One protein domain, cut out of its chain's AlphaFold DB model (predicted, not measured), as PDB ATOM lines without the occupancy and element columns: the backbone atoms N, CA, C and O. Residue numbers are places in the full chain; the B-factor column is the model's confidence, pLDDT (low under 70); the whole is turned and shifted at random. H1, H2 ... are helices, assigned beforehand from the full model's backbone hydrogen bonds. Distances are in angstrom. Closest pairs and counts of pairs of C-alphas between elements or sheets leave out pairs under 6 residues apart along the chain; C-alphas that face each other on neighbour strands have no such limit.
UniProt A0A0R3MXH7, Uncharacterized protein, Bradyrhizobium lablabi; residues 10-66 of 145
ATOM      1  N   ASP A  10      22.244 -41.453   4.777       89.69
ATOM      2  CA  ASP A  10      22.968 -41.803   3.556       89.69
ATOM      3  C   ASP A  10      22.052 -42.519   2.559       89.69
ATOM      4  O   ASP A  10      22.053 -42.170   1.381       89.69
ATOM      5  N   GLU A  11      21.177 -43.411   3.036       91.94
ATOM      6  CA  GLU A  11      20.082 -43.966   2.229       91.94
ATOM      7  C   GLU A  11      19.155 -42.865   1.696       91.94
ATOM      8  O   GLU A  11      18.727 -42.920   0.545       91.94
ATOM      9  N   PHE A  12      18.866 -41.839   2.506       91.44
ATOM     10  CA  PHE A  12      18.028 -40.716   2.083       91.44
ATOM     11  C   PHE A  12      18.679 -39.904   0.960       91.44
ATOM     12  O   PHE A  12      18.040 -39.590  -0.043       91.44
ATOM     13  N   VAL A  13      19.968 -39.589   1.102       92.00
ATOM     14  CA  VAL A  13      20.736 -38.893   0.063       92.00
ATOM     15  C   VAL A  13      20.820 -39.748  -1.199       92.00
ATOM     16  O   VAL A  13      20.662 -39.219  -2.299       92.00
ATOM     17  N   GLN A  14      21.025 -41.058  -1.061       92.44
ATOM     18  CA  GLN A  14      21.078 -41.959  -2.206       92.44
ATOM     19  C   GLN A  14      19.741 -42.012  -2.948       92.44
ATOM     20  O   GLN A  14      19.726 -41.907  -4.166       92.44
ATOM     21  N   LEU A  15      18.618 -42.052  -2.228       93.75
ATOM     22  CA  LEU A  15      17.284 -41.989  -2.823       93.75
ATOM     23  C   LEU A  15      17.077 -40.714  -3.659       93.75
ATOM     24  O   LEU A  15      16.485 -40.768  -4.737       93.75
ATOM     25  N   ILE A  16      17.583 -39.572  -3.187       93.62
ATOM     26  CA  ILE A  16      17.527 -38.306  -3.929       93.62
ATOM     27  C   ILE A  16      18.378 -38.376  -5.206       93.62
ATOM     28  O   ILE A  16      17.940 -37.903  -6.256       93.62
ATOM     29  N   ARG A  17      19.573 -38.979  -5.141       93.25
ATOM     30  CA  ARG A  17      20.440 -39.175  -6.317       93.25
ATOM     31  C   ARG A  17      19.799 -40.097  -7.343       93.25
ATOM     32  O   ARG A  17      19.717 -39.713  -8.502       93.25
ATOM     33  N   ASP A  18      19.288 -41.245  -6.902       94.25
ATOM     34  CA  ASP A  18      18.578 -42.195  -7.757       94.25
ATOM     35  C   ASP A  18      17.436 -41.481  -8.489       94.25
ATOM     36  O   ASP A  18      17.291 -41.610  -9.700       94.25
ATOM     37  N   ARG A  19      16.656 -40.656  -7.775       94.75
ATOM     38  CA  ARG A  19      15.554 -39.907  -8.386       94.75
ATOM     39  C   ARG A  19      16.026 -38.859  -9.391       94.75
ATOM     40  O   ARG A  19      15.397 -38.700 -10.434       94.75
ATOM     41  N   ARG A  20      17.104 -38.133  -9.091       94.50
ATOM     42  CA  ARG A  20      17.718 -37.198 -10.045       94.50
ATOM     43  C   ARG A  20      18.136 -37.933 -11.319       94.50
ATOM     44  O   ARG A  20      17.857 -37.442 -12.408       94.50
ATOM     45  N   ASP A  21      18.768 -39.095 -11.172       94.56
ATOM     46  CA  ASP A  21      19.270 -39.898 -12.289       94.56
ATOM     47  C   ASP A  21      18.126 -40.507 -13.112       94.56
ATOM     48  O   ASP A  21      18.173 -40.468 -14.339       94.56
ATOM     49  N   GLU A  22      17.044 -40.959 -12.464       95.06
ATOM     50  CA  GLU A  22      15.794 -41.363 -13.130       95.06
ATOM     51  C   GLU A  22      15.200 -40.234 -13.989       95.06
ATOM     52  O   GLU A  22      14.636 -40.494 -15.050       95.06
ATOM     53  N   LEU A  23      15.296 -38.987 -13.517       95.19
ATOM     54  CA  LEU A  23      14.815 -37.800 -14.225       95.19
ATOM     55  C   LEU A  23      15.849 -37.221 -15.204       95.19
ATOM     56  O   LEU A  23      15.535 -36.260 -15.902       95.19
ATOM     57  N   GLN A  24      17.063 -37.782 -15.248       95.44
ATOM     58  CA  GLN A  24      18.181 -37.322 -16.077       95.44
ATOM     59  C   GLN A  24      18.503 -35.827 -15.893       95.44
ATOM     60  O   GLN A  24      18.873 -35.129 -16.837       95.44
ATOM     61  N   LEU A  25      18.361 -35.321 -14.665       94.56
ATOM     62  CA  LEU A  25      18.606 -33.914 -14.351       94.56
ATOM     63  C   LEU A  25      20.079 -33.663 -14.031       94.56
ATOM     64  O   LEU A  25      20.709 -34.394 -13.263       94.56
ATOM     65  N   THR A  26      20.614 -32.567 -14.565       93.56
ATOM     66  CA  THR A  26      21.940 -32.079 -14.177       93.56
ATOM     67  C   THR A  26      21.880 -31.378 -12.817       93.56
ATOM     68  O   THR A  26      20.817 -30.943 -12.366       93.56
ATOM     69  N   MET A  27      23.031 -31.237 -12.154       91.00
ATOM     70  CA  MET A  27      23.109 -30.472 -10.902       91.00
ATOM     71  C   MET A  27      22.768 -28.995 -11.105       91.00
ATOM     72  O   MET A  27      22.094 -28.417 -10.264       91.00
ATOM     73  N   GLU A  28      23.190 -28.419 -12.230       92.94
ATOM     74  CA  GLU A  28      22.917 -27.025 -12.591       92.94
ATOM     75  C   GLU A  28      21.415 -26.785 -12.778       92.94
ATOM     76  O   GLU A  28      20.854 -25.848 -12.217       92.94
ATOM     77  N   THR A  29      20.727 -27.695 -13.478       94.25
ATOM     78  CA  THR A  29      19.264 -27.647 -13.602       94.25
ATOM     79  C   THR A  29      18.592 -27.730 -12.234       94.25
ATOM     80  O   THR A  29      17.612 -27.034 -11.982       94.25
ATOM     81  N   LEU A  30      19.114 -28.564 -11.335       93.50
ATOM     82  CA  LEU A  30      18.559 -28.711  -9.996       93.50
ATOM     83  C   LEU A  30      18.753 -27.438  -9.158       93.50
ATOM     84  O   LEU A  30      17.810 -27.001  -8.501       93.50
ATOM     85  N   ASP A  31      19.929 -26.811  -9.212       92.81
ATOM     86  CA  ASP A  31      20.193 -25.524  -8.556       92.81
ATOM     87  C   ASP A  31      19.236 -24.436  -9.086       92.81
ATOM     88  O   ASP A  31      18.554 -23.778  -8.295       92.81
ATOM     89  N   ALA A  32      19.060 -24.349 -10.410       93.94
ATOM     90  CA  ALA A  32      18.154 -23.390 -11.045       93.94
ATOM     91  C   ALA A  32      16.680 -23.590 -10.644       93.94
ATOM     92  O   ALA A  32      15.990 -22.630 -10.304       93.94
ATOM     93  N   VAL A  33      16.185 -24.834 -10.643       94.88
ATOM     94  CA  VAL A  33      14.784 -25.146 -10.290       94.88
ATOM     95  C   VAL A  33      14.521 -24.952  -8.797       94.88
ATOM     96  O   VAL A  33      13.441 -24.519  -8.402       94.88
ATOM     97  N   THR A  34      15.496 -25.279  -7.949       92.88
ATOM     98  CA  THR A  34      15.361 -25.122  -6.495       92.88
ATOM     99  C   THR A  34      15.493 -23.669  -6.037       92.88
ATOM    100  O   THR A  34      15.099 -23.363  -4.909       92.88
ATOM    101  N   GLY A  35      16.044 -22.784  -6.878       92.31
ATOM    102  CA  GLY A  35      16.380 -21.407  -6.511       92.31
ATOM    103  C   GLY A  35      17.483 -21.329  -5.450       92.31
ATOM    104  O   GLY A  35      17.566 -20.353  -4.703       92.31
ATOM    105  N   LEU A  36      18.284 -22.390  -5.320       90.94
ATOM    106  CA  LEU A  36      19.425 -22.435  -4.417       90.94
ATOM    107  C   LEU A  36      20.652 -21.810  -5.087       90.94
ATOM    108  O   LEU A  36      20.719 -21.685  -6.302       90.94
ATOM    109  N   ALA A  37      21.635 -21.418  -4.276       90.38
ATOM    110  CA  ALA A  37      22.898 -20.909  -4.801       90.38
ATOM    111  C   ALA A  37      23.615 -21.973  -5.646       90.38
ATOM    112  O   ALA A  37      23.677 -23.139  -5.242       90.38
ATOM    113  N   ASP A  38      24.228 -21.544  -6.746       90.88
ATOM    114  CA  ASP A  38      24.913 -22.429  -7.686       90.88
ATOM    115  C   ASP A  38      25.949 -23.334  -7.002       90.88
ATOM    116  O   ASP A  38      26.751 -22.922  -6.151       90.88
ATOM    117  N   GLY A  39      25.918 -24.618  -7.361       88.31
ATOM    118  CA  GLY A  39      26.793 -25.642  -6.805       88.31
ATOM    119  C   GLY A  39      26.432 -26.070  -5.382       88.31
ATOM    120  O   GLY A  39      27.145 -26.898  -4.797       88.31
ATOM    121  N   LEU A  40      25.346 -25.558  -4.788       88.88
ATOM    122  CA  LEU A  40      24.882 -26.032  -3.486       88.88
ATOM    123  C   LEU A  40      24.355 -27.465  -3.590       88.88
ATOM    124  O   LEU A  40      24.737 -28.286  -2.751       88.88
ATOM    125  N   CYS A  41      23.572 -27.806  -4.620       90.25
ATOM    126  CA  CYS A  41      23.121 -29.182  -4.840       90.25
ATOM    127  C   CYS A  41      24.306 -30.143  -4.978       90.25
ATOM    128  O   CYS A  41      24.289 -31.225  -4.389       90.25
ATOM    129  N   SER A  42      25.386 -29.719  -5.639       90.31
ATOM    130  CA  SER A  42      26.619 -30.508  -5.737       90.31
ATOM    131  C   SER A  42      27.245 -30.790  -4.366       90.31
ATOM    132  O   SER A  42      27.649 -31.917  -4.102       90.31
ATOM    133  N   LYS A  43      27.263 -29.824  -3.439       90.06
ATOM    134  CA  LYS A  43      27.796 -30.020  -2.071       90.06
ATOM    135  C   LYS A  43      26.912 -30.920  -1.205       90.06
ATOM    136  O   LYS A  43      27.420 -31.625  -0.331       90.06
ATOM    137  N   LEU A  44      25.599 -30.868  -1.425       90.00
ATOM    138  CA  LEU A  44      24.610 -31.647  -0.677       90.00
ATOM    139  C   LEU A  44      24.520 -33.096  -1.168       90.00
ATOM    140  O   LEU A  44      24.327 -34.002  -0.361       90.00
ATOM    141  N   LEU A  45      24.668 -33.306  -2.478       89.12
ATOM    142  CA  LEU A  45      24.483 -34.596  -3.141       89.12
ATOM    143  C   LEU A  45      25.800 -35.246  -3.588       89.12
ATOM    144  O   LEU A  45      25.756 -36.351  -4.128       89.12
ATOM    145  N   ALA A  46      26.967 -34.640  -3.348       87.50
ATOM    146  CA  ALA A  46      28.270 -35.263  -3.610       87.50
ATOM    147  C   ALA A  46      28.426 -36.592  -2.851       87.50
ATOM    148  O   ALA A  46      27.931 -36.672  -1.724       87.50
ATOM    149  N   PRO A  47      29.132 -37.605  -3.406       82.88
ATOM    150  CA  PRO A  47      29.351 -38.914  -2.775       82.88
ATOM    151  C   PRO A  47      29.766 -38.818  -1.306       82.88
ATOM    152  O   PRO A  47      29.183 -39.496  -0.465       82.88
ATOM    153  N   ASN A  48      30.685 -37.897  -1.010       83.94
ATOM    154  CA  ASN A  48      30.999 -37.445   0.336       83.94
ATOM    155  C   ASN A  48      30.474 -36.003   0.525       83.94
ATOM    156  O   ASN A  48      31.130 -35.054   0.084       83.94
ATOM    157  N   PRO A  49      29.273 -35.817   1.102       81.94
ATOM    158  CA  PRO A  49      28.640 -34.508   1.188       81.94
ATOM    159  C   PRO A  49      29.381 -33.609   2.178       81.94
ATOM    160  O   PRO A  49      29.412 -33.868   3.381       81.94
ATOM    161  N   THR A  50      29.927 -32.502   1.678       81.31
ATOM    162  CA  THR A  50      30.656 -31.505   2.480       81.31
ATOM    163  C   THR A  50      29.730 -30.642   3.335       81.31
ATOM    164  O   THR A  50      30.191 -29.987   4.268       81.31
ATOM    165  N   LYS A  51      28.421 -30.625   3.038       84.38
ATOM    166  CA  LYS A  51      27.416 -29.862   3.789       84.38
ATOM    167  C   LYS A  51      26.180 -30.710   4.099       84.38
ATOM    168  O   LYS A  51      25.727 -31.511   3.285       84.38
ATOM    169  N   GLY A  52      25.623 -30.525   5.296       82.81
ATOM    170  CA  GLY A  52      24.346 -31.124   5.688       82.81
ATOM    171  C   GLY A  52      23.157 -30.434   5.011       82.81
ATOM    172  O   GLY A  52      23.175 -29.219   4.809       82.81
ATOM    173  N   MET A  53      22.109 -31.198   4.689       87.00
ATOM    174  CA  MET A  53      20.844 -30.632   4.215       87.00
ATOM    175  C   MET A  53      20.113 -29.956   5.375       87.00
ATOM    176  O   MET A  53      19.669 -30.620   6.310       87.00
ATOM    177  N   GLY A  54      19.991 -28.632   5.305       89.75
ATOM    178  CA  GLY A  54      19.108 -27.871   6.187       89.75
ATOM    179  C   GLY A  54      17.646 -27.970   5.747       89.75
ATOM    180  O   GLY A  54      17.348 -28.424   4.643       89.75
ATOM    181  N   ALA A  55      16.731 -27.484   6.588       90.62
ATOM    182  CA  ALA A  55      15.288 -27.540   6.328       90.62
ATOM    183  C   ALA A  55      14.876 -26.869   5.000       90.62
ATOM    184  O   ALA A  55      14.039 -27.402   4.275       90.62
ATOM    185  N   ILE A  56      15.492 -25.730   4.659       92.38
ATOM    186  CA  ILE A  56      15.214 -24.994   3.414       92.38
ATOM    187  C   ILE A  56      15.639 -25.820   2.198       92.38
ATOM    188  O   ILE A  56      14.831 -26.073   1.307       92.38
ATOM    189  N   SER A  57      16.890 -26.288   2.187       91.62
ATOM    190  CA  SER A  57      17.432 -27.085   1.083       91.62
ATOM    191  C   SER A  57      16.675 -28.397   0.905       91.62
ATOM    192  O   SER A  57      16.409 -28.796  -0.223       91.62
ATOM    193  N   LEU A  58      16.281 -29.038   2.010       93.12
ATOM    194  CA  LEU A  58      15.468 -30.248   1.985       93.12
ATOM    195  C   LEU A  58      14.121 -30.004   1.298       93.12
ATOM    196  O   LEU A  58      13.764 -30.731   0.375       93.12
ATOM    197  N   LYS A  59      13.387 -28.967   1.718       94.00
ATOM    198  CA  LYS A  59      12.091 -28.625   1.121       94.00
ATOM    199  C   LYS A  59      12.225 -28.306  -0.370       94.00
ATOM    200  O   LYS A  59      11.416 -28.784  -1.159       94.00
ATOM    201  N   ALA A  60      13.240 -27.526  -0.745       93.75
ATOM    202  CA  ALA A  60      13.477 -27.144  -2.133       93.75
ATOM    203  C   ALA A  60      13.786 -28.366  -3.015       93.75
ATOM    204  O   ALA A  60      13.152 -28.545  -4.051       93.75
ATOM    205  N   LEU A  61      14.687 -29.251  -2.569       93.38
ATOM    206  CA  LEU A  61      15.052 -30.473  -3.294       93.38
ATOM    207  C   LEU A  61      13.872 -31.432  -3.466       93.38
ATOM    208  O   LEU A  61      13.665 -31.965  -4.553       93.38
ATOM    209  N   LEU A  62      13.086 -31.640  -2.406       94.44
ATOM    210  CA  LEU A  62      11.890 -32.478  -2.479       94.44
ATOM    211  C   LEU A  62      10.879 -31.910  -3.483       94.44
ATOM    212  O   LEU A  62      10.361 -32.658  -4.308       94.44
ATOM    213  N   GLY A  63      10.659 -30.592  -3.470       94.50
ATOM    214  CA  GLY A  63       9.802 -29.918  -4.445       94.50
ATOM    215  C   GLY A  63      10.299 -30.079  -5.883       94.50
ATOM    216  O   GLY A  63       9.536 -30.500  -6.748       94.50
ATOM    217  N   ALA A  64      11.586 -29.819  -6.129       94.94
ATOM    218  CA  ALA A  64      12.186 -29.907  -7.461       94.94
ATOM    219  C   ALA A  64      12.151 -31.325  -8.054       94.94
ATOM    220  O   ALA A  64      12.035 -31.486  -9.266       94.94
ATOM    221  N   LEU A  65      12.222 -32.359  -7.211       94.88
ATOM    222  CA  LEU A  65      12.196 -33.765  -7.637       94.88
ATOM    223  C   LEU A  65      10.802 -34.407  -7.560       94.88
ATOM    224  O   LEU A  65      10.670 -35.613  -7.805       94.88
ATOM    225  N   ALA A  66       9.777 -33.616  -7.222       94.06
ATOM    226  CA  ALA A  66       8.407 -34.064  -6.976       94.06
ATOM    227  C   ALA A  66       8.331 -35.230  -5.967       94.06
ATOM    228  O   ALA A  66       7.602 -36.204  -6.157       94.06
TER     229      ALA A  66
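Overview. This is residues 10 to 66 of the 145 residues of an uncharacterized protein of Bradyrhizobium lablabi (UniProt A0A0R3MXH7). Four helices surround a small shared middle: H1, the longest, makes one side, the short helix H2 makes the side across from it, and H3 and H4 stand between those two sides. H2 meets both H3 and H4, and after H3 the chain crosses to H4 by residues 46 to 54, near the end of the body where H1 begins. You will find 57 printed residues with four named helices, in the order H1, H2, H3, H4, and no named strand; the class is all helix. The whole is compact and rounded, with a radius of gyration of the C-alphas of 10.0 A and spans of 23 by 22 by 17 A.

Arrangement. Start with H1, residues 10 to 22. With residues 13 to 17 alone it only just touches H3, residues 40 to 45, with 3 pairs of C-alphas within 8 A; the closest C-alphas, those of Val 13 and Leu 45, are 6.5 A apart. These two run opposite ways at a steep tilt of 69.5 degrees, only just short of about perpendicular. Go on from H3 to H2, residues 27 to 34: they touch, their closest C-alphas being those of Asp 31 and Cys 41 at 6.0 A. They run opposite ways at a steep tilt of 69 degrees, again only just short of about perpendicular. H2 also touches H4, residues 55 to 64, where the closest C-alphas, those of Thr 34 and Ala 60, are 5.2 A apart; their lines are about perpendicular, at 78 degrees. The helix packing is mostly crossed, with 0 of these 3 touching pairs at a shallow tilt. H3 and H4 are near each other, with 6 pairs of C-alphas within 10 A. H1 and H4 are only just apart, 8.2 A at the closest, and H1 and H2 are apart. In H1, H2, H3 and H4 every O i to N i+4 pair is within hydrogen-bond range.

Along the chain. Find C-alpha 10 at (22.968, -41.803, 3.556); from there H1 runs 18.2 A to C-alpha 22 at (15.794, -41.363, -13.130). H2 goes from Met 27 to Thr 34, 10.4 A, and H3 from Leu 40 to Leu 45, 8.6 A. H4 runs 14.3 A from Ala 55 to C-alpha 64 at (12.186, -29.907, -7.461).

Size, cuts and confidence. Look to Gln 24 and Ala 55 for the two C-alphas farthest apart, 24.6 A. The printed part has no cut. The links H1 to H2 and H2 to H3 are tight, the link H3 to H4 is short with 9 residues, and none is long. The mean pLDDT of the printed part is 91.4, and no printed residue is under 70.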